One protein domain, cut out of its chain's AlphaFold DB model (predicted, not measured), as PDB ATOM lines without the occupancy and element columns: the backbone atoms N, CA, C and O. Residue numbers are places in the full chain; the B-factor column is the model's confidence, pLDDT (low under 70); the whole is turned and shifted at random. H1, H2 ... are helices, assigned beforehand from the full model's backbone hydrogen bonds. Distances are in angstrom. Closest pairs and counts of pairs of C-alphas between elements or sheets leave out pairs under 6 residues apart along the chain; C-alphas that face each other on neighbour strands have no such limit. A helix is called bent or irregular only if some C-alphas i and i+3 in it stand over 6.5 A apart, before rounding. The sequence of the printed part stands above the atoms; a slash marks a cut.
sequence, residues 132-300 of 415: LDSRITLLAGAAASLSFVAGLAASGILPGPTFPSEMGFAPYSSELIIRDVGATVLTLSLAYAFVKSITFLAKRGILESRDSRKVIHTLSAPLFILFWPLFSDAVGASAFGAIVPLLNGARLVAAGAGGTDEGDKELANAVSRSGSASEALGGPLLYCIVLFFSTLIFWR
ATOM      1  N   LEU A 132     193.680 245.175 153.401       59.06
ATOM      2  CA  LEU A 132     192.690 244.290 152.792       59.06
ATOM      3  C   LEU A 132     193.386 243.118 152.079       59.06
ATOM      4  O   LEU A 132     192.991 241.967 152.281       59.06
ATOM      5  N   ASP A 133     194.455 243.392 151.329       65.81
ATOM      6  CA  ASP A 133     195.192 242.407 150.526       65.81
ATOM      7  C   ASP A 133     195.820 241.289 151.375       65.81
ATOM      8  O   ASP A 133     195.650 240.105 151.063       65.81
ATOM      9  N   SER A 134     196.467 241.605 152.503       64.56
ATOM     10  CA  SER A 134     197.048 240.568 153.380       64.56
ATOM     11  C   SER A 134     195.975 239.691 154.036       64.56
ATOM     12  O   SER A 134     196.188 238.499 154.270       64.56
ATOM     13  N   ARG A 135     194.774 240.238 154.282       70.19
ATOM     14  CA  ARG A 135     193.629 239.462 154.794       70.19
ATOM     15  C   ARG A 135     193.053 238.541 153.730       70.19
ATOM     16  O   ARG A 135     192.733 237.396 154.044       70.19
ATOM     17  N   ILE A 136     192.954 239.015 152.487       73.38
ATOM     18  CA  ILE A 136     192.591 238.187 151.333       73.38
ATOM     19  C   ILE A 136     193.627 237.070 151.161       73.38
ATOM     20  O   ILE A 136     193.243 235.911 151.037       73.38
ATOM     21  N   THR A 137     194.921 237.381 151.273       75.56
ATOM     22  CA  THR A 137     196.021 236.403 151.212       75.56
ATOM     23  C   THR A 137     195.904 235.338 152.309       75.56
ATOM     24  O   THR A 137     196.002 234.145 152.021       75.56
ATOM     25  N   LEU A 138     195.619 235.731 153.556       76.75
ATOM     26  CA  LEU A 138     195.421 234.793 154.668       76.75
ATOM     27  C   LEU A 138     194.193 233.890 154.459       76.75
ATOM     28  O   LEU A 138     194.267 232.686 154.703       76.75
ATOM     29  N   LEU A 139     193.068 234.457 154.012       82.31
ATOM     30  CA  LEU A 139     191.838 233.705 153.747       82.31
ATOM     31  C   LEU A 139     191.993 232.764 152.543       82.31
ATOM     32  O   LEU A 139     191.531 231.626 152.604       82.31
ATOM     33  N   ALA A 140     192.696 233.195 151.494       84.62
ATOM     34  CA  ALA A 140     193.052 232.361 150.351       84.62
ATOM     35  C   ALA A 140     193.990 231.217 150.762       84.62
ATOM     36  O   ALA A 140     193.745 230.073 150.391       84.62
ATOM     37  N   GLY A 141     195.003 231.488 151.593       86.25
ATOM     38  CA  GLY A 141     195.881 230.465 152.164       86.25
ATOM     39  C   GLY A 141     195.117 229.439 153.005       86.25
ATOM     40  O   GLY A 141     195.310 228.236 152.834       86.25
ATOM     41  N   ALA A 142     194.181 229.894 153.845       89.44
ATOM     42  CA  ALA A 142     193.317 229.018 154.632       89.44
ATOM     43  C   ALA A 142     192.405 228.146 153.752       89.44
ATOM     44  O   ALA A 142     192.323 226.933 153.959       89.44
ATOM     45  N   ALA A 143     191.763 228.741 152.743       92.00
ATOM     46  CA  ALA A 143     190.919 228.031 151.787       92.00
ATOM     47  C   ALA A 143     191.721 227.026 150.941       92.00
ATOM     48  O   ALA A 143     191.252 225.911 150.718       92.00
ATOM     49  N   ALA A 144     192.942 227.376 150.527       93.12
ATOM     50  CA  ALA A 144     193.843 226.493 149.792       93.12
ATOM     51  C   ALA A 144     194.314 225.309 150.651       93.12
ATOM     52  O   ALA A 144     194.229 224.170 150.199       93.12
ATOM     53  N   SER A 145     194.737 225.543 151.902       93.62
ATOM     54  CA  SER A 145     195.109 224.463 152.834       93.62
ATOM     55  C   SER A 145     193.940 223.509 153.102       93.62
ATOM     56  O   SER A 145     194.115 222.294 153.031       93.62
ATOM     57  N   LEU A 146     192.738 224.045 153.347       95.56
ATOM     58  CA  LEU A 146     191.526 223.242 153.539       95.56
ATOM     59  C   LEU A 146     191.162 222.436 152.290       95.56
ATOM     60  O   LEU A 146     190.897 221.243 152.399       95.56
ATOM     61  N   SER A 147     191.188 223.061 151.109       95.81
ATOM     62  CA  SER A 147     190.858 222.397 149.839       95.81
ATOM     63  C   SER A 147     191.869 221.307 149.482       95.81
ATOM     64  O   SER A 147     191.482 220.255 148.983       95.81
ATOM     65  N   PHE A 148     193.154 221.523 149.778       96.94
ATOM     66  CA  PHE A 148     194.208 220.530 149.582       96.94
ATOM     67  C   PHE A 148     194.009 219.311 150.494       96.94
ATOM     68  O   PHE A 148     193.924 218.190 149.999       96.94
ATOM     69  N   VAL A 149     193.852 219.513 151.806       96.94
ATOM     70  CA  VAL A 149     193.656 218.410 152.768       96.94
ATOM     71  C   VAL A 149     192.330 217.675 152.518       96.94
ATOM     72  O   VAL A 149     192.307 216.445 152.518       96.94
ATOM     73  N   ALA A 150     191.249 218.393 152.190       96.38
ATOM     74  CA  ALA A 150     189.984 217.787 151.764       96.38
ATOM     75  C   ALA A 150     190.117 216.994 150.452       96.38
ATOM     76  O   ALA A 150     189.538 215.916 150.333       96.38
ATOM     77  N   GLY A 151     190.915 217.477 149.495       95.75
ATOM     78  CA  GLY A 151     191.222 216.765 148.254       95.75
ATOM     79  C   GLY A 151     192.014 215.474 148.487       95.75
ATOM     80  O   GLY A 151     191.699 214.454 147.875       95.75
ATOM     81  N   LEU A 152     192.979 215.474 149.415       96.44
ATOM     82  CA  LEU A 152     193.711 214.263 149.812       96.44
ATOM     83  C   LEU A 152     192.803 213.251 150.530       96.44
ATOM     84  O   LEU A 152     192.910 212.053 150.272       96.44
ATOM     85  N   ALA A 153     191.882 213.714 151.383       95.31
ATOM     86  CA  ALA A 153     190.879 212.859 152.021       95.31
ATOM     87  C   ALA A 153     189.916 212.238 150.995       95.31
ATOM     88  O   ALA A 153     189.756 211.019 150.964       95.31
ATOM     89  N   ALA A 154     189.344 213.050 150.099       94.62
ATOM     90  CA  ALA A 154     188.430 212.589 149.049       94.62
ATOM     91  C   ALA A 154     189.104 211.647 148.031       94.62
ATOM     92  O   ALA A 154     188.449 210.766 147.480       94.62
ATOM     93  N   SER A 155     190.415 211.800 147.813       94.06
ATOM     94  CA  SER A 155     191.227 210.903 146.974       94.06
ATOM     95  C   SER A 155     191.640 209.599 147.675       94.06
ATOM     96  O   SER A 155     192.352 208.794 147.079       94.06
ATOM     97  N   GLY A 156     191.260 209.390 148.943       90.50
ATOM     98  CA  GLY A 156     191.660 208.218 149.733       90.50
ATOM     99  C   GLY A 156     193.142 208.189 150.137       90.50
ATOM    100  O   GLY A 156     193.637 207.142 150.545       90.50
ATOM    101  N   ILE A 157     193.858 209.315 150.025       93.50
ATOM    102  CA  ILE A 157     195.285 209.432 150.378       93.50
ATOM    103  C   ILE A 157     195.457 209.613 151.893       93.50
ATOM    104  O   ILE A 157     196.440 209.143 152.464       93.50
ATOM    105  N   LEU A 158     194.506 210.277 152.561       93.31
ATOM    106  CA  LEU A 158     194.470 210.346 154.024       93.31
ATOM    107  C   LEU A 158     193.682 209.159 154.604       93.31
ATOM    108  O   LEU A 158     192.575 208.888 154.131       93.31
ATOM    109  N   PRO A 159     194.194 208.481 155.649       91.81
ATOM    110  CA  PRO A 159     193.502 207.359 156.274       91.81
ATOM    111  C   PRO A 159     192.219 207.824 156.977       91.81
ATOM    112  O   PRO A 159     192.237 208.784 157.752       91.81
ATOM    113  N   GLY A 160     191.108 207.132 156.721       91.69
ATOM    114  CA  GLY A 160     189.850 207.331 157.439       91.69
ATOM    115  C   GLY A 160     189.858 206.699 158.841       91.69
ATOM    116  O   GLY A 160     190.919 206.546 159.456       91.69
ATOM    117  N   PRO A 161     188.679 206.352 159.390       92.25
ATOM    118  CA  PRO A 161     188.568 205.610 160.647       92.25
ATOM    119  C   PRO A 161     189.223 204.224 160.576       92.25
ATOM    120  O   PRO A 161     189.296 203.615 159.508       92.25
ATOM    121  N   THR A 162     189.677 203.699 161.712       87.19
ATOM    122  CA  THR A 162     190.157 202.315 161.825       87.19
ATOM    123  C   THR A 162     188.994 201.324 161.820       87.19
ATOM    124  O   THR A 162     187.940 201.576 162.405       87.19
ATOM    125  N   PHE A 163     189.177 200.165 161.184       79.12
ATOM    126  CA  PHE A 163     188.197 199.082 161.283       79.12
ATOM    127  C   PHE A 163     188.332 198.333 162.626       79.12
ATOM    128  O   PHE A 163     189.445 197.963 162.994       79.12
ATOM    129  N   PRO A 164     187.231 198.022 163.342       67.38
ATOM    130  CA  PRO A 164     187.296 197.292 164.618       67.38
ATOM    131  C   PRO A 164     187.801 195.839 164.542       67.38
ATOM    132  O   PRO A 164     188.015 195.224 165.583       67.38
ATOM    133  N   SER A 165     187.928 195.267 163.340       65.75
ATOM    134  CA  SER A 165     188.198 193.837 163.120       65.75
ATOM    135  C   SER A 165     189.164 193.530 161.967       65.75
ATOM    136  O   SER A 165     189.369 192.363 161.655       65.75
ATOM    137  N   GLU A 166     189.729 194.549 161.316       63.06
ATOM    138  CA  GLU A 166     190.558 194.427 160.107       63.06
ATOM    139  C   GLU A 166     191.796 195.321 160.237       63.06
ATOM    140  O   GLU A 166     191.714 196.427 160.775       63.06
ATOM    141  N   MET A 167     192.946 194.882 159.716       68.12
ATOM    142  CA  MET A 167     194.178 195.685 159.726       68.12
ATOM    143  C   MET A 167     194.163 196.703 158.574       68.12
ATOM    144  O   MET A 167     194.879 196.564 157.584       68.12
ATOM    145  N   GLY A 168     193.322 197.732 158.696       79.94
ATOM    146  CA  GLY A 168     193.182 198.768 157.677       79.94
ATOM    147  C   GLY A 168     192.338 199.969 158.104       79.94
ATOM    148  O   GLY A 168     191.773 200.016 159.200       79.94
ATOM    149  N   PHE A 169     192.245 200.936 157.194       86.69
ATOM    150  CA  PHE A 169     191.455 202.156 157.354       86.69
ATOM    151  C   PHE A 169     190.266 202.152 156.395       86.69
ATOM    152  O   PHE A 169     190.392 201.753 155.235       86.69
ATOM    153  N   ALA A 170     189.121 202.636 156.862       89.25
ATOM    154  CA  ALA A 170     187.971 202.900 156.014       89.25
ATOM    155  C   ALA A 170     188.239 204.100 155.078       89.25
ATOM    156  O   ALA A 170     189.040 204.978 155.416       89.25
ATOM    157  N   PRO A 171     187.556 204.193 153.922       89.44
ATOM    158  CA  PRO A 171     187.578 205.396 153.095       89.44
ATOM    159  C   PRO A 171     187.074 206.627 153.863       89.44
ATOM    160  O   PRO A 171     186.118 206.545 154.637       89.44
ATOM    161  N   TYR A 172     187.685 207.785 153.616       94.06
ATOM    162  CA  TYR A 172     187.267 209.052 154.216       94.06
ATOM    163  C   TYR A 172     185.937 209.507 153.588       94.06
ATOM    164  O   TYR A 172     185.905 209.975 152.451       94.06
ATOM    165  N   SER A 173     184.817 209.335 154.295       94.62
ATOM    166  CA  SER A 173     183.501 209.692 153.746       94.62
ATOM    167  C   SER A 173     183.279 211.208 153.721       94.62
ATOM    168  O   SER A 173     183.826 211.948 154.545       94.62
ATOM    169  N   SER A 174     182.435 211.678 152.798       95.19
ATOM    170  CA  SER A 174     182.120 213.102 152.626       95.19
ATOM    171  C   SER A 174     181.622 213.769 153.914       95.19
ATOM    172  O   SER A 174     181.978 214.912 154.180       95.19
ATOM    173  N   GLU A 175     180.861 213.049 154.743       95.94
ATOM    174  CA  GLU A 175     180.365 213.545 156.035       95.94
ATOM    175  C   GLU A 175     181.503 213.812 157.031       95.94
ATOM    176  O   GLU A 175     181.482 214.812 157.751       95.94
ATOM    177  N   LEU A 176     182.538 212.958 157.048       96.75
ATOM    178  CA  LEU A 176     183.720 213.179 157.885       96.75
ATOM    179  C   LEU A 176     184.535 214.371 157.365       96.75
ATOM    180  O   LEU A 176     184.925 215.225 158.156       96.75
ATOM    181  N   ILE A 177     184.714 214.495 156.043       97.38
ATOM    182  CA  ILE A 177     185.400 215.648 155.429       97.38
ATOM    183  C   ILE A 177     184.673 216.958 155.775       97.38
ATOM    184  O   ILE A 177     185.309 217.920 156.204       97.38
ATOM    185  N   ILE A 178     183.342 217.001 155.645       97.50
ATOM    186  CA  ILE A 178     182.527 218.178 155.989       97.50
ATOM    187  C   ILE A 178     182.644 218.503 157.487       97.50
ATOM    188  O   ILE A 178     182.820 219.672 157.846       97.50
ATOM    189  N   ARG A 179     182.612 217.486 158.361       97.88
ATOM    190  CA  ARG A 179     182.825 217.642 159.810       97.88
ATOM    191  C   ARG A 179     184.197 218.240 160.127       97.88
ATOM    192  O   ARG A 179     184.261 219.190 160.903       97.88
ATOM    193  N   ASP A 180     185.272 217.726 159.535       98.19
ATOM    194  CA  ASP A 180     186.643 218.156 159.835       98.19
ATOM    195  C   ASP A 180     186.987 219.531 159.241       98.19
ATOM    196  O   ASP A 180     187.637 220.350 159.903       98.19
ATOM    197  N   VAL A 181     186.473 219.853 158.048       98.12
ATOM    198  CA  VAL A 181     186.505 221.221 157.498       98.12
ATOM    199  C   VAL A 181     185.759 222.179 158.431       98.12
ATOM    200  O   VAL A 181     186.301 223.224 158.796       98.12
ATOM    201  N   GLY A 182     184.556 221.813 158.887       98.00
ATOM    202  CA  GLY A 182     183.772 222.608 159.837       98.00
ATOM    203  C   GLY A 182     184.480 222.812 161.181       98.00
ATOM    204  O   GLY A 182     184.541 223.938 161.682       98.00
ATOM    205  N   ALA A 183     185.076 221.752 161.738       98.19
ATOM    206  CA  ALA A 183     185.852 221.800 162.974       98.19
ATOM    207  C   ALA A 183     187.089 222.703 162.836       98.19
ATOM    208  O   ALA A 183     187.341 223.534 163.713       98.19
ATOM    209  N   THR A 184     187.810 222.620 161.715       98.19
ATOM    210  CA  THR A 184     188.964 223.485 161.420       98.19
ATOM    211  C   THR A 184     188.552 224.948 161.293       98.19
ATOM    212  O   THR A 184     189.143 225.802 161.953       98.19
ATOM    213  N   VAL A 185     187.516 225.253 160.503       97.12
ATOM    214  CA  VAL A 185     187.025 226.627 160.300       97.12
ATOM    215  C   VAL A 185     186.546 227.238 161.619       97.12
ATOM    216  O   VAL A 185     186.913 228.373 161.931       97.12
ATOM    217  N   LEU A 186     185.793 226.490 162.433       97.62
ATOM    218  CA  LEU A 186     185.340 226.949 163.747       97.62
ATOM    219  C   LEU A 186     186.520 227.187 164.700       97.62
ATOM    220  O   LEU A 186     186.611 228.251 165.312       97.62
ATOM    221  N   THR A 187     187.445 226.231 164.797       97.62
ATOM    222  CA  THR A 187     188.589 226.305 165.720       97.62
ATOM    223  C   THR A 187     189.558 227.424 165.330       97.62
ATOM    224  O   THR A 187     189.989 228.186 166.193       97.62
ATOM    225  N   LEU A 188     189.835 227.601 164.033       95.50
ATOM    226  CA  LEU A 188     190.623 228.719 163.503       95.50
ATOM    227  C   LEU A 188     189.950 230.070 163.783       95.50
ATOM    228  O   LEU A 188     190.616 231.006 164.224       95.50
ATOM    229  N   SER A 189     188.631 230.164 163.583       94.88
ATOM    230  CA  SER A 189     187.861 231.388 163.847       94.88
ATOM    231  C   SER A 189     187.880 231.764 165.331       94.88
ATOM    232  O   SER A 189     188.077 232.931 165.675       94.88
ATOM    233  N   LEU A 190     187.737 230.780 166.225       96.44
ATOM    234  CA  LEU A 190     187.809 230.985 167.673       96.44
ATOM    235  C   LEU A 190     189.234 231.321 168.140       96.44
ATOM    236  O   LEU A 190     189.392 232.203 168.982       96.44
ATOM    237  N   ALA A 191     190.268 230.704 167.560       94.62
ATOM    238  CA  ALA A 191     191.666 231.050 167.826       94.62
ATOM    239  C   ALA A 191     191.994 232.489 167.382       94.62
ATOM    240  O   ALA A 191     192.580 233.255 168.150       94.62
ATOM    241  N   TYR A 192     191.549 232.896 166.187       92.06
ATOM    242  CA  TYR A 192     191.679 234.276 165.710       92.06
ATOM    243  C   TYR A 192     190.957 235.261 166.640       92.06
ATOM    244  O   TYR A 192     191.552 236.253 167.064       92.06
ATOM    245  N   ALA A 193     189.702 234.972 167.006       94.25
ATOM    246  CA  ALA A 193     188.907 235.816 167.894       94.25
ATOM    247  C   ALA A 193     189.515 235.927 169.305       94.25
ATOM    248  O   ALA A 193     189.513 237.016 169.882       94.25
ATOM    249  N   PHE A 194     190.080 234.841 169.843       95.50
ATOM    250  CA  PHE A 194     190.814 234.853 171.108       95.50
ATOM    251  C   PHE A 194     192.044 235.765 171.027       95.50
ATOM    252  O   PHE A 194     192.141 236.720 171.800       95.50
ATOM    253  N   VAL A 195     192.936 235.543 170.054       92.19
ATOM    254  CA  VAL A 195     194.152 236.357 169.881       92.19
ATOM    255  C   VAL A 195     193.795 237.832 169.682       92.19
ATOM    256  O   VAL A 195     194.313 238.681 170.405       92.19
ATOM    257  N   LYS A 196     192.847 238.147 168.786       90.44
ATOM    258  CA  LYS A 196     192.396 239.525 168.519       90.44
ATOM    259  C   LYS A 196     191.756 240.186 169.746       90.44
ATOM    260  O   LYS A 196     191.896 241.392 169.924       90.44
ATOM    261  N   SER A 197     191.107 239.415 170.625       93.38
ATOM    262  CA  SER A 197     190.596 239.931 171.903       93.38
ATOM    263  C   SER A 197     191.727 240.347 172.847       93.38
ATOM    264  O   SER A 197     191.609 241.376 173.510       93.38
ATOM    265  N   ILE A 198     192.836 239.599 172.892       93.12
ATOM    266  CA  ILE A 198     194.000 239.962 173.715       93.12
ATOM    267  C   ILE A 198     194.780 241.135 173.096       93.12
ATOM    268  O   ILE A 198     195.088 242.080 173.824       93.12
ATOM    269  N   THR A 199     195.017 241.160 171.774       88.50
ATOM    270  CA  THR A 199     195.701 242.306 171.129       88.50
ATOM    271  C   THR A 199     194.905 243.605 171.281       88.50
ATOM    272  O   THR A 199     195.484 244.659 171.531       88.50
ATOM    273  N   PHE A 200     193.570 243.540 171.239       88.94
ATOM    274  CA  PHE A 200     192.683 244.680 171.494       88.94
ATOM    275  C   PHE A 200     192.764 245.205 172.939       88.94
ATOM    276  O   PHE A 200     192.701 246.416 173.155       88.94
ATOM    277  N   LEU A 201     192.933 244.325 173.933       89.94
ATOM    278  CA  LEU A 201     193.172 244.735 175.324       89.94
ATOM    279  C   LEU A 201     194.560 245.373 175.499       89.94
ATOM    280  O   LEU A 201     194.675 246.375 176.205       89.94
ATOM    281  N   ALA A 202     195.585 244.851 174.818       88.38
ATOM    282  CA  ALA A 202     196.923 245.444 174.802       88.38
ATOM    283  C   ALA A 202     196.925 246.836 174.139       88.38
ATOM    284  O   ALA A 202     197.387 247.805 174.739       88.38
ATOM    285  N   LYS A 203     196.291 246.983 172.967       86.81
ATOM    286  CA  LYS A 203     196.143 248.264 172.245       86.81
ATOM    287  C   LYS A 203     195.356 249.329 173.024       86.81
ATOM    288  O   LYS A 203     195.515 250.518 172.770       86.81
ATOM    289  N   ARG A 204     194.533 248.923 173.996       88.06
ATOM    290  CA  ARG A 204     193.842 249.822 174.942       88.06
ATOM    291  C   ARG A 204     194.644 250.145 176.211       88.06
ATOM    292  O   ARG A 204     194.103 250.796 177.097       88.06
ATOM    293  N   GLY A 205     195.883 249.664 176.339       85.94
ATOM    294  CA  GLY A 205     196.701 249.827 177.546       85.94
ATOM    295  C   GLY A 205     196.180 249.060 178.770       85.94
ATOM    296  O   GLY A 205     196.601 249.337 179.887       85.94
ATOM    297  N   ILE A 206     195.254 248.109 178.585       90.62
ATOM    298  CA  ILE A 206     194.667 247.309 179.677       90.62
ATOM    299  C   ILE A 206     195.595 246.140 180.055       90.62
ATOM    300  O   ILE A 206     195.557 245.659 181.187       90.62
ATOM    301  N   LEU A 207     196.443 245.696 179.121       87.56
ATOM    302  CA  LEU A 207     197.485 244.690 179.327       87.56
ATOM    303  C   LEU A 207     198.821 245.208 178.777       87.56
ATOM    304  O   LEU A 207     198.869 245.710 177.658       87.56
ATOM    305  N   GLU A 208     199.913 245.029 179.524       87.31
ATOM    306  CA  GLU A 208     201.273 245.176 178.984       87.31
ATOM    307  C   GLU A 208     201.515 244.127 177.883       87.31
ATOM    308  O   GLU A 208     201.109 242.975 178.055       87.31
ATOM    309  N   SER A 209     202.260 244.448 176.814       82.75
ATOM    310  CA  SER A 209     202.624 243.478 175.756       82.75
ATOM    311  C   SER A 209     203.236 242.182 176.302       82.75
ATOM    312  O   SER A 209     202.925 241.091 175.833       82.75
ATOM    313  N   ARG A 210     204.044 242.278 177.363       84.31
ATOM    314  CA  ARG A 210     204.666 241.128 178.035       84.31
ATOM    315  C   ARG A 210     203.654 240.211 178.740       84.31
ATOM    316  O   ARG A 210     203.813 238.991 178.685       84.31
ATOM    317  N   ASP A 211     202.631 240.769 179.391       87.62
ATOM    318  CA  ASP A 211     201.550 239.977 180.000       87.62
ATOM    319  C   ASP A 211     200.570 239.484 178.906       87.62
ATOM    320  O   ASP A 211     200.137 238.337 178.966       87.62
ATOM    321  N   SER A 212     200.319 240.268 177.847       89.75
ATOM    322  CA  SER A 212     199.582 239.861 176.633       89.75
ATOM    323  C   SER A 212     200.184 238.613 175.975       89.75
ATOM    324  O   SER A 212     199.499 237.591 175.866       89.75
ATOM    325  N   ARG A 213     201.480 238.649 175.620       89.44
ATOM    326  CA  ARG A 213     202.232 237.516 175.048       89.44
ATOM    327  C   ARG A 213     202.038 236.257 175.885       89.44
ATOM    328  O   ARG A 213     201.769 235.188 175.345       89.44
ATOM    329  N   LYS A 214     202.163 236.385 177.207       90.50
ATOM    330  CA  LYS A 214     202.073 235.255 178.134       90.50
ATOM    331  C   LYS A 214     200.645 234.757 178.341       90.50
ATOM    332  O   LYS A 214     200.472 233.551 178.463       90.50
ATOM    333  N   VAL A 215     199.619 235.608 178.281       92.62
ATOM    334  CA  VAL A 215     198.211 235.162 178.247       92.62
ATOM    335  C   VAL A 215     197.907 234.384 176.961       92.62
ATOM    336  O   VAL A 215     197.290 233.322 177.034       92.62
ATOM    337  N   ILE A 216     198.385 234.855 175.802       92.56
ATOM    338  CA  ILE A 216     198.248 234.142 174.519       92.56
ATOM    339  C   ILE A 216     198.956 232.778 174.593       92.56
ATOM    340  O   ILE A 216     198.332 231.750 174.328       92.56
ATOM    341  N   HIS A 217     200.219 232.754 175.027       91.00
ATOM    342  CA  HIS A 217     201.031 231.540 175.205       91.00
ATOM    343  C   HIS A 217     200.413 230.533 176.188       91.00
ATOM    344  O   HIS A 217     200.371 229.340 175.904       91.00
ATOM    345  N   THR A 218     199.885 231.000 177.324       94.06
ATOM    346  CA  THR A 218     199.305 230.130 178.368       94.06
ATOM    347  C   THR A 218     198.027 229.438 177.898       94.06
ATOM    348  O   THR A 218     197.773 228.295 178.269       94.06
ATOM    349  N   LEU A 219     197.196 230.125 177.105       95.50
ATOM    350  CA  LEU A 219     195.830 229.681 176.812       95.50
ATOM    351  C   LEU A 219     195.625 229.107 175.405       95.50
ATOM    352  O   LEU A 219     194.670 228.356 175.227       95.50
ATOM    353  N   SER A 220     196.480 229.405 174.420       94.56
ATOM    354  CA  SER A 220     196.217 228.993 173.029       94.56
ATOM    355  C   SER A 220     196.201 227.469 172.852       94.56
ATOM    356  O   SER A 220     195.223 226.939 172.329       94.56
ATOM    357  N   ALA A 221     197.222 226.750 173.333       95.19
ATOM    358  CA  ALA A 221     197.273 225.288 173.243       95.19
ATOM    359  C   ALA A 221     196.143 224.586 174.033       95.19
ATOM    360  O   ALA A 221     195.472 223.734 173.446       95.19
ATOM    361  N   PRO A 222     195.829 224.953 175.297       96.44
ATOM    362  CA  PRO A 222     194.689 224.364 176.000       96.44
ATOM    363  C   PRO A 222     193.338 224.647 175.333       96.44
ATOM    364  O   PRO A 222     192.524 223.735 175.210       96.44
ATOM    365  N   LEU A 223     193.096 225.877 174.861       96.94
ATOM    366  CA  LEU A 223     191.861 226.211 174.141       96.94
ATOM    367  C   LEU A 223     191.744 225.438 172.821       96.94
ATOM    368  O   LEU A 223     190.644 225.031 172.466       96.94
ATOM    369  N   PHE A 224     192.855 225.198 172.120       97.25
ATOM    370  CA  PHE A 224     192.886 224.386 170.904       97.25
ATOM    371  C   PHE A 224     192.540 222.910 171.179       97.25
ATOM    372  O   PHE A 224     191.656 222.366 170.517       97.25
ATOM    373  N   ILE A 225     193.146 222.287 172.201       97.12
ATOM    374  CA  ILE A 225     192.865 220.885 172.571       97.12
ATOM    375  C   ILE A 225     191.410 220.695 173.030       97.12
ATOM    376  O   ILE A 225     190.813 219.655 172.754       97.12
ATOM    377  N   LEU A 226     190.780 221.699 173.655       97.00
ATOM    378  CA  LEU A 226     189.355 221.615 174.007       97.00
ATOM    379  C   LEU A 226     188.436 221.375 172.791       97.00
ATOM    380  O   LEU A 226     187.371 220.783 172.963       97.00
ATOM    381  N   PHE A 227     188.841 221.771 171.578       97.25
ATOM    382  CA  PHE A 227     188.074 221.548 170.346       97.25
ATOM    383  C   PHE A 227     188.459 220.272 169.578       97.25
ATOM    384  O   PHE A 227     187.758 219.914 168.634       97.25
ATOM    385  N   TRP A 228     189.493 219.534 169.998       97.25
ATOM    386  CA  TRP A 228     189.880 218.260 169.372       97.25
ATOM    387  C   TRP A 228     188.740 217.221 169.269       97.25
ATOM    388  O   TRP A 228     188.660 216.564 168.232       97.25
ATOM    389  N   PRO A 229     187.792 217.099 170.227       97.25
ATOM    390  CA  PRO A 229     186.646 216.192 170.081       97.25
ATOM    391  C   PRO A 229     185.625 216.567 168.991       97.25
ATOM    392  O   PRO A 229     184.724 215.777 168.705       97.25
ATOM    393  N   LEU A 230     185.716 217.761 168.385       97.25
ATOM    394  CA  LEU A 230     184.855 218.139 167.255       97.25
ATOM    395  C   LEU A 230     185.269 217.445 165.952       97.25
ATOM    396  O   LEU A 230     184.407 217.154 165.122       97.25
ATOM    397  N   PHE A 231     186.560 217.150 165.798       97.69
ATOM    398  CA  PHE A 231     187.114 216.419 164.660       97.69
ATOM    399  C   PHE A 231     186.630 214.962 164.648       97.69
ATOM    400  O   PHE A 231     186.131 214.453 165.657       97.69
ATOM    401  N   SER A 232     186.720 214.303 163.498       96.19
ATOM    402  CA  SER A 232     186.229 212.943 163.295       96.19
ATOM    403  C   SER A 232     187.075 211.868 163.989       96.19
ATOM    404  O   SER A 232     188.150 212.103 164.554       96.19
ATOM    405  N   ASP A 233     186.542 210.652 163.952       93.56
ATOM    406  CA  ASP A 233     187.198 209.405 164.327       93.56
ATOM    407  C   ASP A 233     188.320 208.992 163.349       93.56
ATOM    408  O   ASP A 233     189.159 208.173 163.718       93.56
ATOM    409  N   ALA A 234     188.408 209.611 162.164       94.88
ATOM    410  CA  ALA A 234     189.448 209.337 161.175       94.88
ATOM    411  C   ALA A 234     190.866 209.679 161.660       94.88
ATOM    412  O   ALA A 234     191.092 210.693 162.326       94.88
ATOM    413  N   VAL A 235     191.846 208.866 161.254       92.88
ATOM    414  CA  VAL A 235     193.262 209.084 161.596       92.88
ATOM    415  C   VAL A 235     193.813 210.326 160.884       92.88
ATOM    416  O   VAL A 235     194.513 211.132 161.491       92.88
ATOM    417  N   GLY A 236     193.416 210.553 159.628       95.06
ATOM    418  CA  GLY A 236     193.771 211.745 158.853       95.06
ATOM    419  C   GLY A 236     193.148 213.057 159.352       95.06
ATOM    420  O   GLY A 236     193.513 214.119 158.846       95.06
ATOM    421  N   ALA A 237     192.268 213.029 160.361       97.12
ATOM    422  CA  ALA A 237     191.696 214.239 160.959       97.12
ATOM    423  C   ALA A 237     192.763 215.148 161.606       97.12
ATOM    424  O   ALA A 237     192.570 216.363 161.700       97.12
ATOM    425  N   SER A 238     193.922 214.590 161.983       97.00
ATOM    426  CA  SER A 238     195.082 215.353 162.461       97.00
ATOM    427  C   SER A 238     195.594 216.362 161.427       97.00
ATOM    428  O   SER A 238     195.998 217.464 161.799       97.00
ATOM    429  N   ALA A 239     195.508 216.050 160.128       97.75
ATOM    430  CA  ALA A 239     195.912 216.956 159.052       97.75
ATOM    431  C   ALA A 239     194.997 218.189 158.970       97.75
ATOM    432  O   ALA A 239     195.487 219.305 158.810       97.75
ATOM    433  N   PHE A 240     193.684 218.009 159.154       98.19
ATOM    434  CA  PHE A 240     192.729 219.116 159.263       98.19
ATOM    435  C   PHE A 240     192.995 219.951 160.527       98.19
ATOM    436  O   PHE A 240     193.093 221.177 160.451       98.19
ATOM    437  N   GLY A 241     193.222 219.297 161.672       97.19
ATOM    438  CA  GLY A 241     193.605 219.968 162.917       97.19
ATOM    439  C   GLY A 241     194.875 220.815 162.781       97.19
ATOM    440  O   GLY A 241     194.914 221.951 163.256       97.19
ATOM    441  N   ALA A 242     195.892 220.300 162.083       97.81
ATOM    442  CA  ALA A 242     197.200 220.935 161.910       97.81
ATOM    443  C   ALA A 242     197.162 222.234 161.083       97.81
ATOM    444  O   ALA A 242     198.033 223.090 161.256       97.81
ATOM    445  N   ILE A 243     196.127 222.448 160.261       97.50
ATOM    446  CA  ILE A 243     195.900 223.722 159.558       97.50
ATOM    447  C   ILE A 243     195.788 224.890 160.560       97.50
ATOM    448  O   ILE A 243     196.254 225.995 160.278       97.50
ATOM    449  N   VAL A 244     195.234 224.665 161.759       96.62
ATOM    450  CA  VAL A 244     195.038 225.724 162.766       96.62
ATOM    451  C   VAL A 244     196.367 226.290 163.306       96.62
ATOM    452  O   VAL A 244     196.548 227.511 163.222       96.62
ATOM    453  N   PRO A 245     197.318 225.495 163.843       96.50
ATOM    454  CA  PRO A 245     198.630 226.015 164.224       96.50
ATOM    455  C   PRO A 245     199.474 226.447 163.017       96.50
ATOM    456  O   PRO A 245     200.185 227.443 163.138       96.50
ATOM    457  N   LEU A 246     199.352 225.796 161.850       96.06
ATOM    458  CA  LEU A 246     200.071 226.184 160.627       96.06
ATOM    459  C   LEU A 246     199.745 227.623 160.199       96.06
ATOM    460  O   LEU A 246     200.648 228.440 160.028       96.06
ATOM    461  N   LEU A 247     198.457 227.962 160.080       93.88
ATOM    462  CA  LEU A 247     198.025 229.302 159.670       93.88
ATOM    463  C   LEU A 247     198.341 230.367 160.730       93.88
ATOM    464  O   LEU A 247     198.645 231.506 160.382       93.88
ATOM    465  N   ASN A 248     198.316 230.023 162.021       93.56
ATOM    466  CA  ASN A 248     198.756 230.955 163.064       93.56
ATOM    467  C   ASN A 248     200.283 231.150 163.067       93.56
ATOM    468  O   ASN A 248     200.735 232.274 163.274       93.56
ATOM    469  N   GLY A 249     201.064 230.119 162.728       93.12
ATOM    470  CA  GLY A 249     202.491 230.244 162.431       93.12
ATOM    471  C   GLY A 249     202.748 231.162 161.232       93.12
ATOM    472  O   GLY A 249     203.527 232.102 161.343       93.12
ATOM    473  N   ALA A 250     202.024 230.978 160.122       91.19
ATOM    474  CA  ALA A 250     202.132 231.835 158.937       91.19
ATOM    475  C   ALA A 250     201.824 233.318 159.239       91.19
ATOM    476  O   ALA A 250     202.533 234.205 158.766       91.19
ATOM    477  N   ARG A 251     200.832 233.600 160.096       89.38
ATOM    478  CA  ARG A 251     200.547 234.964 160.589       89.38
ATOM    479  C   ARG A 251     201.690 235.549 161.421       89.38
ATOM    480  O   ARG A 251     201.967 236.737 161.314       89.38
ATOM    481  N   LEU A 252     202.358 234.737 162.242       90.31
ATOM    482  CA  LEU A 252     203.537 235.172 162.999       90.31
ATOM    483  C   LEU A 252     204.756 235.392 162.094       90.31
ATOM    484  O   LEU A 252     205.549 236.286 162.381       90.31
ATOM    485  N   VAL A 253     204.875 234.653 160.985       90.81
ATOM    486  CA  VAL A 253     205.876 234.922 159.940       90.81
ATOM    487  C   VAL A 253     205.604 236.264 159.258       90.81
ATOM    488  O   VAL A 253     206.507 237.093 159.213       90.81
ATOM    489  N   ALA A 254     204.374 236.528 158.806       87.19
ATOM    490  CA  ALA A 254     204.005 237.807 158.184       87.19
ATOM    491  C   ALA A 254     204.225 239.003 159.134       87.19
ATOM    492  O   ALA A 254     204.929 239.957 158.796       87.19
ATOM    493  N   ALA A 255     203.728 238.902 160.370       86.38
ATOM    494  CA  ALA A 255     203.928 239.918 161.400       86.38
ATOM    495  C   ALA A 255     205.408 240.118 161.769       86.38
ATOM    496  O   ALA A 255     205.860 241.252 161.927       86.38
ATOM    497  N   GLY A 256     206.182 239.035 161.871       86.88
ATOM    498  CA  GLY A 256     207.600 239.084 162.224       86.88
ATOM    499  C   GLY A 256     208.529 239.550 161.102       86.88
ATOM    500  O   GLY A 256     209.585 240.110 161.389       86.88
ATOM    501  N   ALA A 257     208.124 239.380 159.841       86.56
ATOM    502  CA  ALA A 257     208.831 239.867 158.655       86.56
ATOM    503  C   ALA A 257     208.628 241.374 158.383       86.56
ATOM    504  O   ALA A 257     209.166 241.892 157.407       86.56
ATOM    505  N   GLY A 258     207.874 242.081 159.235       77.62
ATOM    506  CA  GLY A 258     207.588 243.510 159.072       77.62
ATOM    507  C   GLY A 258     206.314 243.806 158.277       77.62
ATOM    508  O   GLY A 258     206.271 244.810 157.568       77.62
ATOM    509  N   GLY A 259     205.290 242.948 158.389       74.31
ATOM    510  CA  GLY A 259     203.990 243.115 157.736       74.31
ATOM    511  C   GLY A 259     203.432 244.541 157.836       74.31
ATOM    512  O   GLY A 259     203.387 245.155 158.907       74.31
ATOM    513  N   THR A 260     203.009 245.083 156.694       69.94
ATOM    514  CA  THR A 260     202.493 246.455 156.563       69.94
ATOM    515  C   THR A 260     201.108 246.629 157.190       69.94
ATOM    516  O   THR A 260     200.759 247.740 157.597       69.94
ATOM    517  N   ASP A 261     200.358 245.538 157.338       77.88
ATOM    518  CA  ASP A 261     199.045 245.472 157.971       77.88
ATOM    519  C   ASP A 261     199.021 245.986 159.412       77.88
ATOM    520  O   ASP A 261     199.797 245.564 160.269       77.88
ATOM    521  N   GLU A 262     198.003 246.781 159.736       78.44
ATOM    522  CA  GLU A 262     197.689 247.137 161.125       78.44
ATOM    523  C   GLU A 262     197.364 245.895 161.982       78.44
ATOM    524  O   GLU A 262     197.650 245.860 163.178       78.44
ATOM    525  N   GLY A 263     196.805 244.839 161.377       76.56
ATOM    526  CA  GLY A 263     196.551 243.565 162.058       76.56
ATOM    527  C   GLY A 263     197.825 242.800 162.427       76.56
ATOM    528  O   GLY A 263     197.867 242.163 163.482       76.56
ATOM    529  N   ASP A 264     198.859 242.910 161.597       82.12
ATOM    530  CA  ASP A 264     200.143 242.237 161.776       82.12
ATOM    531  C   ASP A 264     201.052 243.031 162.718       82.12
ATOM    532  O   ASP A 264     201.646 242.454 163.628       82.12
ATOM    533  N   LYS A 265     201.045 244.367 162.615       83.44
ATOM    534  CA  LYS A 265     201.643 245.277 163.606       83.44
ATOM    535  C   LYS A 265     201.033 245.085 164.996       83.44
ATOM    536  O   LYS A 265     201.766 245.017 165.981       83.44
ATOM    537  N   GLU A 266     199.706 244.957 165.106       83.69
ATOM    538  CA  GLU A 266     199.045 244.613 166.372       83.69
ATOM    539  C   GLU A 266     199.496 243.248 166.911       83.69
ATOM    540  O   GLU A 266     199.741 243.123 168.112       83.69
ATOM    541  N   LEU A 267     199.608 242.229 166.050       82.62
ATOM    542  CA  LEU A 267     200.031 240.886 166.451       82.62
ATOM    543  C   LEU A 267     201.486 240.881 166.938       82.62
ATOM    544  O   LEU A 267     201.746 240.414 168.046       82.62
ATOM    545  N   ALA A 268     202.405 241.453 166.158       84.75
ATOM    546  CA  ALA A 268     203.818 241.602 166.491       84.75
ATOM    547  C   ALA A 268     204.015 242.301 167.847       84.75
ATOM    548  O   ALA A 268     204.663 241.758 168.745       84.75
ATOM    549  N   ASN A 269     203.378 243.460 168.043       84.25
ATOM    550  CA  ASN A 269     203.447 244.216 169.298       84.25
ATOM    551  C   ASN A 269     202.837 243.466 170.495       84.25
ATOM    552  O   ASN A 269     203.296 243.644 171.625       84.25
ATOM    553  N   ALA A 270     201.820 242.628 170.273       80.12
ATOM    554  CA  ALA A 270     201.167 241.850 171.326       80.12
ATOM    555  C   ALA A 270     201.928 240.571 171.727       80.12
ATOM    556  O   ALA A 270     201.648 240.034 172.804       80.12
ATOM    557  N   VAL A 271     202.866 240.091 170.893       82.38
ATOM    558  CA  VAL A 271     203.721 238.919 171.175       82.38
ATOM    559  C   VAL A 271     205.189 239.266 171.451       82.38
ATOM    560  O   VAL A 271     205.925 238.402 171.918       82.38
ATOM    561  N   SER A 272     205.641 240.497 171.217       85.19
ATOM    562  CA  SER A 272     207.017 240.938 171.504       85.19
ATOM    563  C   SER A 272     207.251 241.256 172.995       85.19
ATOM    564  O   SER A 272     206.324 241.637 173.713       85.19
ATOM    565  N   ARG A 273     208.489 241.090 173.491       81.38
ATOM    566  CA  ARG A 273     208.925 241.555 174.827       81.38
ATOM    567  C   ARG A 273     209.525 242.962 174.767       81.38
ATOM    568  O   ARG A 273     209.310 243.741 175.689       81.38
ATOM    569  N   SER A 274     210.276 243.259 173.707       80.00
ATOM    570  CA  SER A 274     210.992 244.522 173.465       80.00
ATOM    571  C   SER A 274     210.204 245.540 172.638       80.00
ATOM    572  O   SER A 274     210.540 246.720 172.652       80.00
ATOM    573  N   GLY A 275     209.187 245.089 171.897       74.88
ATOM    574  CA  GLY A 275     208.524 245.869 170.848       74.88
ATOM    575  C   GLY A 275     209.085 245.612 169.443       74.88
ATOM    576  O   GLY A 275     208.458 246.006 168.466       74.88
ATOM    577  N   SER A 276     210.212 244.896 169.300       83.56
ATOM    578  CA  SER A 276     210.672 244.450 167.978       83.56
ATOM    579  C   SER A 276     209.714 243.420 167.382       83.56
ATOM    580  O   SER A 276     209.388 242.425 168.041       83.56
ATOM    581  N   ALA A 277     209.319 243.607 166.121       83.50
ATOM    582  CA  ALA A 277     208.474 242.658 165.401       83.50
ATOM    583  C   ALA A 277     209.159 241.297 165.187       83.50
ATOM    584  O   ALA A 277     208.506 240.259 165.296       83.50
ATOM    585  N   SER A 278     210.483 241.284 164.994       85.88
ATOM    586  CA  SER A 278     211.263 240.059 164.761       85.88
ATOM    587  C   SER A 278     211.176 239.032 165.897       85.88
ATOM    588  O   SER A 278     211.383 237.844 165.661       85.88
ATOM    589  N   GLU A 279     210.785 239.436 167.115       86.88
ATOM    590  CA  GLU A 279     210.511 238.495 168.207       86.88
ATOM    591  C   GLU A 279     209.362 237.522 167.915       86.88
ATOM    592  O   GLU A 279     209.334 236.444 168.513       86.88
ATOM    593  N   ALA A 280     208.438 237.856 167.005       86.06
ATOM    594  CA  ALA A 280     207.382 236.944 166.571       86.06
ATOM    595  C   ALA A 280     207.950 235.683 165.891       86.06
ATOM    596  O   ALA A 280     207.378 234.607 166.051       86.06
ATOM    597  N   LEU A 281     209.104 235.799 165.218       88.56
ATOM    598  CA  LEU A 281     209.804 234.695 164.542       88.56
ATOM    599  C   LEU A 281     210.576 233.774 165.506       88.56
ATOM    600  O   LEU A 281     211.042 232.717 165.096       88.56
ATOM    601  N   GLY A 282     210.731 234.174 166.773       88.56
ATOM    602  CA  GLY A 282     211.370 233.367 167.812       88.56
ATOM    603  C   GLY A 282     210.377 232.434 168.513       88.56
ATOM    604  O   GLY A 282     209.598 231.727 167.880       88.56
ATOM    605  N   GLY A 283     210.372 232.474 169.850       87.50
ATOM    606  CA  GLY A 283     209.491 231.659 170.700       87.50
ATOM    607  C   GLY A 283     208.008 231.570 170.276       87.50
ATOM    608  O   GLY A 283     207.461 230.472 170.345       87.50
ATOM    609  N   PRO A 284     207.331 232.645 169.809       90.31
ATOM    610  CA  PRO A 284     205.942 232.559 169.349       90.31
ATOM    611  C   PRO A 284     205.762 231.682 168.097       90.31
ATOM    612  O   PRO A 284     204.846 230.864 168.057       90.31
ATOM    613  N   LEU A 285     206.637 231.809 167.092       91.88
ATOM    614  CA  LEU A 285     206.614 230.952 165.901       91.88
ATOM    615  C   LEU A 285     206.964 229.503 166.261       91.88
ATOM    616  O   LEU A 285     206.275 228.576 165.836       91.88
ATOM    617  N   LEU A 286     207.981 229.309 167.102       90.81
ATOM    618  CA  LEU A 286     208.368 228.000 167.627       90.81
ATOM    619  C   LEU A 286     207.214 227.301 168.365       90.81
ATOM    620  O   LEU A 286     206.958 226.126 168.122       90.81
ATOM    621  N   TYR A 287     206.463 228.021 169.196       92.00
ATOM    622  CA  TYR A 287     205.267 227.503 169.864       92.00
ATOM    623  C   TYR A 287     204.227 226.974 168.857       92.00
ATOM    624  O   TYR A 287     203.646 225.908 169.068       92.00
ATOM    625  N   CYS A 288     204.029 227.666 167.727       94.31
ATOM    626  CA  CYS A 288     203.179 227.182 166.636       94.31
ATOM    627  C   CYS A 288     203.768 225.959 165.910       94.31
ATOM    628  O   CYS A 288     203.007 225.066 165.546       94.31
ATOM    629  N   ILE A 289     205.093 225.874 165.748       93.69
ATOM    630  CA  ILE A 289     205.785 224.708 165.166       93.69
ATOM    631  C   ILE A 289     205.637 223.471 166.070       93.69
ATOM    632  O   ILE A 289     205.267 222.400 165.586       93.69
ATOM    633  N   VAL A 290     205.849 223.615 167.383       93.06
ATOM    634  CA  VAL A 290     205.652 222.533 168.365       93.06
ATOM    635  C   VAL A 290     204.188 222.087 168.387       93.06
ATOM    636  O   VAL A 290     203.920 220.888 168.352       93.06
ATOM    637  N   LEU A 291     203.231 223.025 168.361       95.06
ATOM    638  CA  LEU A 291     201.809 222.691 168.221       95.06
ATOM    639  C   LEU A 291     201.505 221.944 166.917       95.06
ATOM    640  O   LEU A 291     200.770 220.963 166.953       95.06
ATOM    641  N   PHE A 292     202.053 222.378 165.780       96.81
ATOM    642  CA  PHE A 292     201.832 221.754 164.473       96.81
ATOM    643  C   PHE A 292     202.317 220.299 164.442       96.81
ATOM    644  O   PHE A 292     201.532 219.397 164.151       96.81
ATOM    645  N   PHE A 293     203.572 220.045 164.824       95.62
ATOM    646  CA  PHE A 293     204.110 218.684 164.851       95.62
ATOM    647  C   PHE A 293     203.468 217.819 165.941       95.62
ATOM    648  O   PHE A 293     203.149 216.661 165.676       95.62
ATOM    649  N   SER A 294     203.176 218.378 167.121       94.62
ATOM    650  CA  SER A 294     202.403 217.664 168.142       94.62
ATOM    651  C   SER A 294     201.006 217.291 167.648       94.62
ATOM    652  O   SER A 294     200.522 216.230 168.014       94.62
ATOM    653  N   THR A 295     200.362 218.127 166.830       96.50
ATOM    654  CA  THR A 295     199.024 217.855 166.278       96.50
ATOM    655  C   THR A 295     199.049 216.706 165.274       96.50
ATOM    656  O   THR A 295     198.162 215.859 165.301       96.50
ATOM    657  N   LEU A 296     200.063 216.667 164.403       95.38
ATOM    658  CA  LEU A 296     200.207 215.629 163.379       95.38
ATOM    659  C   LEU A 296     200.651 214.273 163.945       95.38
ATOM    660  O   LEU A 296     200.191 213.245 163.460       95.38
ATOM    661  N   ILE A 297     201.559 214.272 164.928       94.75
ATOM    662  CA  ILE A 297     202.227 213.055 165.425       94.75
ATOM    663  C   ILE A 297     201.548 212.497 166.687       94.75
ATOM    664  O   ILE A 297     201.473 211.285 166.859       94.75
ATOM    665  N   PHE A 298     201.045 213.367 167.568       94.38
ATOM    666  CA  PHE A 298     200.468 212.997 168.864       94.38
ATOM    667  C   PHE A 298     199.068 213.604 169.007       94.38
ATOM    668  O   PHE A 298     198.842 214.548 169.773       94.38
ATOM    669  N   TRP A 299     198.150 213.084 168.193       94.38
ATOM    670  CA  TRP A 299     196.785 213.580 168.043       94.38
ATOM    671  C   TRP A 299     195.899 213.229 169.257       94.38
ATOM    672  O   TRP A 299     196.380 212.855 170.327       94.38
ATOM    673  N   ARG A 300     194.580 213.408 169.125       91.75
ATOM    674  CA  ARG A 300     193.586 213.334 170.217       91.75
ATOM    675  C   ARG A 300     193.497 211.988 170.954       91.75
ATOM    676  O   ARG A 300     192.812 211.912 171.968       91.75
TER     677      ARG A 300
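Overview. This is residues 132 to 300 of the 415 residues of the protein "Hypothetical protein" of Trieres chinensis (UniProt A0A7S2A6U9). An elongated up-and-down bundle of five helices, H1, H2, H3, H4 and H7, runs along the long axis, with H4 in its middle. The small helices H5 and H6 pack at one end, H5 lying across the ends of H2, H3 and H4, while residues 155 to 173 loop out beyond the other end. The printed part has 169 residues, 121 of them in seven named helices, H1 to H7 in chain order, with no named strand; the class is all helix. It is compact, with a radius of gyration of the C-alphas of 17.2 A, and spans 57 by 31 by 22 A.

Arrangement. H1, residues 132 to 154, forms a helical hairpin with H2, residues 174 to 203, touching it with residues 146 to 154 alone; the closest C-alphas, of Ala 150 and Ile 177, are 6.2 A apart. H2 forms a second hairpin with H3, residues 209 to 226, at a shallow tilt of 18 degrees; their closest C-alphas, of Ala 202 and Ser 209, are 6.1 A apart. The hub is H4, residues 237 to 256, which touches H1, H2, H5, H6 and H7 and is near H3. H4 and H2 run the same way at a shallow tilt of 30 degrees, closest at the C-alphas of Leu 188 and Val 244, 5.4 A apart. H5, residues 262 to 271, touches H3 about perpendicular, at 87 degrees, with the C-alphas of Arg 213 and Val 271 closest at 4.4 A. H6, residues 277 to 281, touches H4, closest at the C-alphas of Gly 256 and Ser 278, 4.6 A apart. H7, residues 283 to 297, touches H4 with 25 pairs of C-alphas within 8 A, opposite ways at a shallow tilt of 14 degrees; the closest, of Ser 238 and Leu 296, are 5.2 A apart. H3 and H7 only just touch, with 3 such pairs, the C-alphas of Ala 221 and Leu 291 closest at 7.2 A. H1 and H7 are apart. In H1, H2, H5 and H7 every O i to N i+4 pair is within hydrogen-bond range; in H3 12 of 14 are, in H4 13 of 16, and in H6 0 of 1, beside 2 of 2 O i to N i+3 pairs.

Along the chain. H1 begins at C-alpha 132, (192.690, 244.290, 152.792), and is 32.2 A long; H2 measures 42.6 A, H3 25.6 A and H4 29.5 A. H3 is irregular, with C-alphas 218 and 221 7.3 A apart, and has a kink of 28 degrees near residue 219. H5 measures 14.3 A, H6 8.1 A and H7 20.7 A, ending at C-alpha 297, (202.227, 213.055, 165.425).

Size, cuts and confidence. The C-alphas of Ser 165 and Gly 205, the two farthest apart, are 58.4 A from each other. The printed part has no cut, and the link from H1 to H2, 19 residues, is long. The mean pLDDT of the printed part is 89.8; residues 132 to 134, 164 to 167 and 260 are under 70.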